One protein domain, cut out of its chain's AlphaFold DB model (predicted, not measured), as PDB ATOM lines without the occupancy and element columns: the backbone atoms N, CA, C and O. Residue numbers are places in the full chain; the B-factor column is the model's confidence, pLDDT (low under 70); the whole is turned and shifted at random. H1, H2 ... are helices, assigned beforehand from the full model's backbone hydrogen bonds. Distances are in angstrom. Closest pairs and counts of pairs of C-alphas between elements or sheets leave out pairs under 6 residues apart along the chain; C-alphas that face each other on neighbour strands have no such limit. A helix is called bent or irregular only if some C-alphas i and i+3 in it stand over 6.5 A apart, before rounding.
ATOM      1  N   LEU A  23     139.514 138.047 168.907       95.50
ATOM      2  CA  LEU A  23     138.671 138.011 170.093       95.50
ATOM      3  C   LEU A  23     139.307 138.821 171.225       95.50
ATOM      4  O   LEU A  23     138.604 139.555 171.916       95.50
ATOM      5  N   ASP A  24     140.623 138.757 171.380       96.81
ATOM      6  CA  ASP A  24     141.357 139.583 172.335       96.81
ATOM      7  C   ASP A  24     141.270 141.067 171.983       96.81
ATOM      8  O   ASP A  24     141.023 141.893 172.864       96.81
ATOM      9  N   ALA A  25     141.351 141.421 170.699       96.31
ATOM     10  CA  ALA A  25     141.101 142.790 170.255       96.31
ATOM     11  C   ALA A  25     139.667 143.259 170.566       96.31
ATOM     12  O   ALA A  25     139.475 144.377 171.047       96.31
ATOM     13  N   ILE A  26     138.659 142.402 170.372       93.44
ATOM     14  CA  ILE A  26     137.265 142.695 170.745       93.44
ATOM     15  C   ILE A  26     137.123 142.896 172.261       93.44
ATOM     16  O   ILE A  26     136.491 143.863 172.690       93.44
ATOM     17  N   LYS A  27     137.735 142.036 173.083       93.50
ATOM     18  CA  LYS A  27     137.728 142.189 174.549       93.50
ATOM     19  C   LYS A  27     138.350 143.520 174.968       93.50
ATOM     20  O   LYS A  27     137.777 144.215 175.804       93.50
ATOM     21  N   MET A  28     139.479 143.898 174.366       95.19
ATOM     22  CA  MET A  28     140.135 145.182 174.635       95.19
ATOM     23  C   MET A  28     139.263 146.374 174.230       95.19
ATOM     24  O   MET A  28     139.162 147.333 174.993       95.19
ATOM     25  N   LEU A  29     138.576 146.309 173.085       92.38
ATOM     26  CA  LEU A  29     137.604 147.334 172.687       92.38
ATOM     27  C   LEU A  29     136.488 147.486 173.721       92.38
ATOM     28  O   LEU A  29     136.208 148.597 174.164       92.38
ATOM     29  N   MET A  30     135.867 146.379 174.133       91.25
ATOM     30  CA  MET A  30     134.798 146.403 175.136       91.25
ATOM     31  C   MET A  30     135.282 146.947 176.482       91.25
ATOM     32  O   MET A  30     134.537 147.654 177.159       91.25
ATOM     33  N   HIS A  31     136.523 146.637 176.860       92.12
ATOM     34  CA  HIS A  31     137.134 147.150 178.077       92.12
ATOM     35  C   HIS A  31     137.328 148.670 178.022       92.12
ATOM     36  O   HIS A  31     136.834 149.359 178.907       92.12
ATOM     37  N   LEU A  32     137.933 149.194 176.950       92.50
ATOM     38  CA  LEU A  32     138.129 150.635 176.737       92.50
ATOM     39  C   LEU A  32     136.814 151.418 176.766       92.50
ATOM     40  O   LEU A  32     136.729 152.490 177.358       92.50
ATOM     41  N   LEU A  33     135.773 150.879 176.128       89.94
ATOM     42  CA  LEU A  33     134.445 151.490 176.129       89.94
ATOM     43  C   LEU A  33     133.875 151.563 177.545       89.94
ATOM     44  O   LEU A  33     133.376 152.608 177.948       89.94
ATOM     45  N   LYS A  34     133.997 150.474 178.310       89.12
ATOM     46  CA  LYS A  34     133.557 150.426 179.704       89.12
ATOM     47  C   LYS A  34     134.337 151.405 180.583       89.12
ATOM     48  O   LYS A  34     133.709 152.100 181.375       89.12
ATOM     49  N   GLU A  35     135.665 151.449 180.455       91.75
ATOM     50  CA  GLU A  35     136.526 152.390 181.187       91.75
ATOM     51  C   GLU A  35     136.097 153.830 180.926       91.75
ATOM     52  O   GLU A  35     135.909 154.568 181.883       91.75
ATOM     53  N   ALA A  36     135.843 154.169 179.658       90.56
ATOM     54  CA  ALA A  36     135.422 155.495 179.220       90.56
ATOM     55  C   ALA A  36     133.956 155.848 179.543       90.56
ATOM     56  O   ALA A  36     133.483 156.911 179.130       90.56
ATOM     57  N   GLY A  37     133.205 154.968 180.214       87.88
ATOM     58  CA  GLY A  37     131.785 155.182 180.519       87.88
ATOM     59  C   GLY A  37     130.838 155.042 179.318       87.88
ATOM     60  O   GLY A  37     129.690 155.482 179.374       87.88
ATOM     61  N   ILE A  38     131.289 154.431 178.218       85.69
ATOM     62  CA  ILE A  38     130.499 154.209 177.001       85.69
ATOM     63  C   ILE A  38     129.722 152.891 177.134       85.69
ATOM     64  O   ILE A  38     130.296 151.808 177.255       85.69
ATOM     65  N   VAL A  39     128.390 152.970 177.098       73.56
ATOM     66  CA  VAL A  39     127.500 151.817 177.326       73.56
ATOM     67  C   VAL A  39     127.566 150.797 176.176       73.56
ATOM     68  O   VAL A  39     127.489 151.153 175.000       73.56
ATOM     69  N   GLN A  40     127.618 149.502 176.526       62.34
ATOM     70  CA  GLN A  40     127.747 148.336 175.624       62.34
ATOM     71  C   GLN A  40     126.606 148.129 174.600       62.34
ATOM     72  O   GLN A  40     126.694 147.228 173.773       62.34
ATOM     73  N   GLY A  41     125.567 148.968 174.586       63.38
ATOM     74  CA  GLY A  41     124.468 148.901 173.610       63.38
ATOM     75  C   GLY A  41     124.745 149.589 172.266       63.38
ATOM     76  O   GLY A  41     123.856 149.654 171.424       63.38
ATOM     77  N   ALA A  42     125.943 150.144 172.063       63.28
ATOM     78  CA  ALA A  42     126.293 150.880 170.845       63.28
ATOM     79  C   ALA A  42     126.706 149.991 169.651       63.28
ATOM     80  O   ALA A  42     126.965 150.530 168.575       63.28
ATOM     81  N   PHE A  43     126.784 148.663 169.818       73.88
ATOM     82  CA  PHE A  43     127.333 147.755 168.804       73.88
ATOM     83  C   PHE A  43     126.420 146.565 168.532       73.88
ATOM     84  O   PHE A  43     125.963 145.900 169.462       73.88
ATOM     85  N   ASP A  44     126.231 146.259 167.249       85.25
ATOM     86  CA  ASP A  44     125.741 144.957 166.813       85.25
ATOM     87  C   ASP A  44     126.890 143.938 166.892       85.25
ATOM     88  O   ASP A  44     127.991 144.162 166.377       85.25
ATOM     89  N   VAL A  45     126.642 142.823 167.581       84.00
ATOM     90  CA  VAL A  45     127.649 141.781 167.804       84.00
ATOM     91  C   VAL A  45     128.000 141.071 166.497       84.00
ATOM     92  O   VAL A  45     129.179 140.832 166.250       84.00
ATOM     93  N   ASN A  46     127.029 140.785 165.630       89.38
ATOM     94  CA  ASN A  46     127.290 140.122 164.353       89.38
ATOM     95  C   ASN A  46     128.147 141.020 163.459       89.38
ATOM     96  O   ASN A  46     129.168 140.574 162.948       89.38
ATOM     97  N   GLU A  47     127.840 142.318 163.386       89.00
ATOM     98  CA  GLU A  47     128.673 143.263 162.630       89.00
ATOM     99  C   GLU A  47     130.107 143.366 163.178       89.00
ATOM    100  O   GLU A  47     131.050 143.602 162.418       89.00
ATOM    101  N   LEU A  48     130.298 143.205 164.491       87.12
ATOM    102  CA  LEU A  48     131.623 143.183 165.118       87.12
ATOM    103  C   LEU A  48     132.404 141.917 164.761       87.12
ATOM    104  O   LEU A  48     133.599 141.993 164.462       87.12
ATOM    105  N   PHE A  49     131.734 140.767 164.758       88.88
ATOM    106  CA  PHE A  49     132.331 139.486 164.392       88.88
ATOM    107  C   PHE A  49     132.516 139.307 162.883       88.88
ATOM    108  O   PHE A  49     133.420 138.569 162.498       88.88
ATOM    109  N   ASP A  50     131.781 140.020 162.038       93.50
ATOM    110  CA  ASP A  50     131.940 139.975 160.578       93.50
ATOM    111  C   ASP A  50     133.029 140.929 160.065       93.50
ATOM    112  O   ASP A  50     133.450 140.847 158.910       93.50
ATOM    113  N   ARG A  51     133.539 141.835 160.911       92.44
ATOM    114  CA  ARG A  51     134.615 142.754 160.514       92.44
ATOM    115  C   ARG A  51     135.937 142.050 160.270       92.44
ATOM    116  O   ARG A  51     136.245 141.045 160.901       92.44
ATOM    117  N   ASP A  52     136.750 142.627 159.393       95.69
ATOM    118  CA  ASP A  52     138.069 142.087 159.103       95.69
ATOM    119  C   ASP A  52     138.962 142.053 160.358       95.69
ATOM    120  O   ASP A  52     138.878 142.918 161.237       95.69
ATOM    121  N   VAL A  53     139.816 141.034 160.458       95.62
ATOM    122  CA  VAL A  53     140.719 140.874 161.606       95.62
ATOM    123  C   VAL A  53     141.701 142.040 161.726       95.62
ATOM    124  O   VAL A  53     141.989 142.475 162.841       95.62
ATOM    125  N   SER A  54     142.176 142.602 160.613       95.19
ATOM    126  CA  SER A  54     143.094 143.746 160.623       95.19
ATOM    127  C   SER A  54     142.398 145.030 161.084       95.19
ATOM    128  O   SER A  54     142.953 145.785 161.886       95.19
ATOM    129  N   ASP A  55     141.139 145.228 160.678       94.12
ATOM    130  CA  ASP A  55     140.308 146.337 161.152       94.12
ATOM    131  C   ASP A  55     140.102 146.250 162.669       94.12
ATOM    132  O   ASP A  55     140.270 147.238 163.392       94.12
ATOM    133  N   ILE A  56     139.757 145.062 163.167       94.94
ATOM    134  CA  ILE A  56     139.481 144.835 164.588       94.94
ATOM    135  C   ILE A  56     140.747 144.956 165.434       94.94
ATOM    136  O   ILE A  56     140.719 145.654 166.442       94.94
ATOM    137  N   THR A  57     141.867 144.362 165.026       96.31
ATOM    138  CA  THR A  57     143.125 144.393 165.800       96.31
ATOM    139  C   THR A  57     143.745 145.790 165.894       96.31
ATOM    140  O   THR A  57     144.364 146.118 166.906       96.31
ATOM    141  N   ARG A  58     143.515 146.670 164.908       95.88
ATOM    142  CA  ARG A  58     143.944 148.082 164.957       95.88
ATOM    143  C   ARG A  58     143.015 148.982 165.780       95.88
ATOM    144  O   ARG A  58     143.445 150.017 166.297       95.88
ATOM    145  N   SER A  59     141.743 148.610 165.894       94.06
ATOM    146  CA  SER A  59     140.705 149.450 166.499       94.06
ATOM    147  C   SER A  59     140.931 149.798 167.982       94.06
ATOM    148  O   SER A  59     140.700 150.961 168.315       94.06
ATOM    149  N   PRO A  60     141.411 148.899 168.875       95.25
ATOM    150  CA  PRO A  60     141.694 149.249 170.268       95.25
ATOM    151  C   PRO A  60     142.647 150.438 170.397       95.25
ATOM    152  O   PRO A  60     142.347 151.400 171.099       95.25
ATOM    153  N   MET A  61     143.778 150.401 169.687       95.94
ATOM    154  CA  MET A  61     144.781 151.464 169.761       95.94
ATOM    155  C   MET A  61     144.232 152.779 169.199       95.94
ATOM    156  O   MET A  61     144.413 153.836 169.796       95.94
ATOM    157  N   ALA A  62     143.504 152.714 168.080       94.81
ATOM    158  CA  ALA A  62     142.852 153.889 167.510       94.81
ATOM    159  C   ALA A  62     141.836 154.511 168.484       94.81
ATOM    160  O   ALA A  62     141.793 155.731 168.630       94.81
ATOM    161  N   LEU A  63     141.048 153.685 169.176       93.25
ATOM    162  CA  LEU A  63     140.091 154.144 170.177       93.25
ATOM    163  C   LEU A  63     140.790 154.762 171.393       93.25
ATOM    164  O   LEU A  63     140.403 155.849 171.816       93.25
ATOM    165  N   HIS A  64     141.844 154.128 171.909       94.69
ATOM    166  CA  HIS A  64     142.639 154.673 173.010       94.69
ATOM    167  C   HIS A  64     143.188 156.064 172.675       94.69
ATOM    168  O   HIS A  64     143.019 156.988 173.461       94.69
ATOM    169  N   LEU A  65     143.766 156.248 171.484       94.62
ATOM    170  CA  LEU A  65     144.306 157.543 171.050       94.62
ATOM    171  C   LEU A  65     143.238 158.642 170.932       94.62
ATOM    172  O   LEU A  65     143.560 159.817 171.084       94.62
ATOM    173  N   MET A  66     141.976 158.280 170.679       93.06
ATOM    174  CA  MET A  66     140.862 159.233 170.683       93.06
ATOM    175  C   MET A  66     140.375 159.564 172.098       93.06
ATOM    176  O   MET A  66     139.987 160.700 172.354       93.06
ATOM    177  N   LEU A  67     140.370 158.586 173.007       91.94
ATOM    178  CA  LEU A  67     139.822 158.740 174.358       91.94
ATOM    179  C   LEU A  67     140.831 159.333 175.345       91.94
ATOM    180  O   LEU A  67     140.462 160.193 176.138       91.94
ATOM    181  N   ALA A  68     142.099 158.930 175.276       93.94
ATOM    182  CA  ALA A  68     143.150 159.346 176.204       93.94
ATOM    183  C   ALA A  68     143.255 160.876 176.392       93.94
ATOM    184  O   ALA A  68     143.338 161.318 177.538       93.94
ATOM    185  N   PRO A  69     143.176 161.720 175.343       93.44
ATOM    186  CA  PRO A  69     143.191 163.175 175.522       93.44
ATOM    187  C   PRO A  69     141.944 163.739 176.218       93.44
ATOM    188  O   PRO A  69     141.985 164.853 176.731       93.44
ATOM    189  N   LEU A  70     140.829 163.003 176.202       92.50
ATOM    190  CA  LEU A  70     139.536 163.447 176.729       92.50
ATOM    191  C   LEU A  70     139.328 163.035 178.186       92.50
ATOM    192  O   LEU A  70     138.709 163.775 178.944       92.50
ATOM    193  N   VAL A  71     139.823 161.856 178.567       93.00
ATOM    194  CA  VAL A  71     139.578 161.271 179.897       93.00
ATOM    195  C   VAL A  71     140.845 160.904 180.671       93.00
ATOM    196  O   VAL A  71     140.767 160.494 181.827       93.00
ATOM    197  N   GLY A  72     142.017 161.096 180.065       94.25
ATOM    198  CA  GLY A  72     143.307 160.664 180.594       94.25
ATOM    199  C   GLY A  72     143.643 159.216 180.227       94.25
ATOM    200  O   GLY A  72     142.783 158.435 179.820       94.25
TER     201      GLY A  72
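Overview. This is residues 23 to 72 of the 97 residues of an uncharacterized protein of Phytophthora fragariae (UniProt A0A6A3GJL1). Two helices, H1 and the longer H3, lie side by side and run the same way, and the short helix H2 sits near the end where both begin. After H1 the backbone folds back through residues 36 to 44 to reach H2, and a two-residue link then leads into H3. The printed part has 50 residues with three named helices, in the order H1, H2, H3, and no named strand; the class is all helix. It is compact, with a radius of gyration of the C-alphas of 10.8 A and spans of 31 by 22 by 14 A.

Along the chain. H1 takes residues 23 to 35 and measures 18.3 A from first to last C-alpha; C-alpha 23 is at (138.671, 138.011, 170.093). H2 takes residues 45 to 50 and begins with C-alpha 45 at (127.649, 141.781, 167.804). H3 takes residues 53 to 71, measures 27.4 A and ends with C-alpha 71 at (139.578, 161.271, 179.897). H3 is irregular, but only just: C-alphas 57 and 60 are 6.8 A apart.

Arrangement. H1 and H3 touch, H3 with residues 56 to 64 alone; their closest C-alphas, those of Leu 29 and Pro 60, are 5.1 A apart. They run the same way at a shallow tilt of 17 degrees. H1 and H2 are close but not clearly touching, with the closest C-alphas, those of Ile 26 and Leu 48, 8.0 A apart. These two run opposite ways at a steep tilt of 39 degrees. H2 and H3 are apart, but only just, at 8.0 A between their closest C-alphas. In H1 and H2 every O i to N i+4 pair is within hydrogen-bond range; in H3 11 of 15 are.

Size, cuts and confidence. The two C-alphas farthest apart, those of Asp 50 and Gly 72, are 30.9 A apart. The printed part has no cut. The link from H1 to H2 is short, and that from H2 to H3 is tight. The mean pLDDT of the printed part is 90.0, and residues 40 to 42 are under 70.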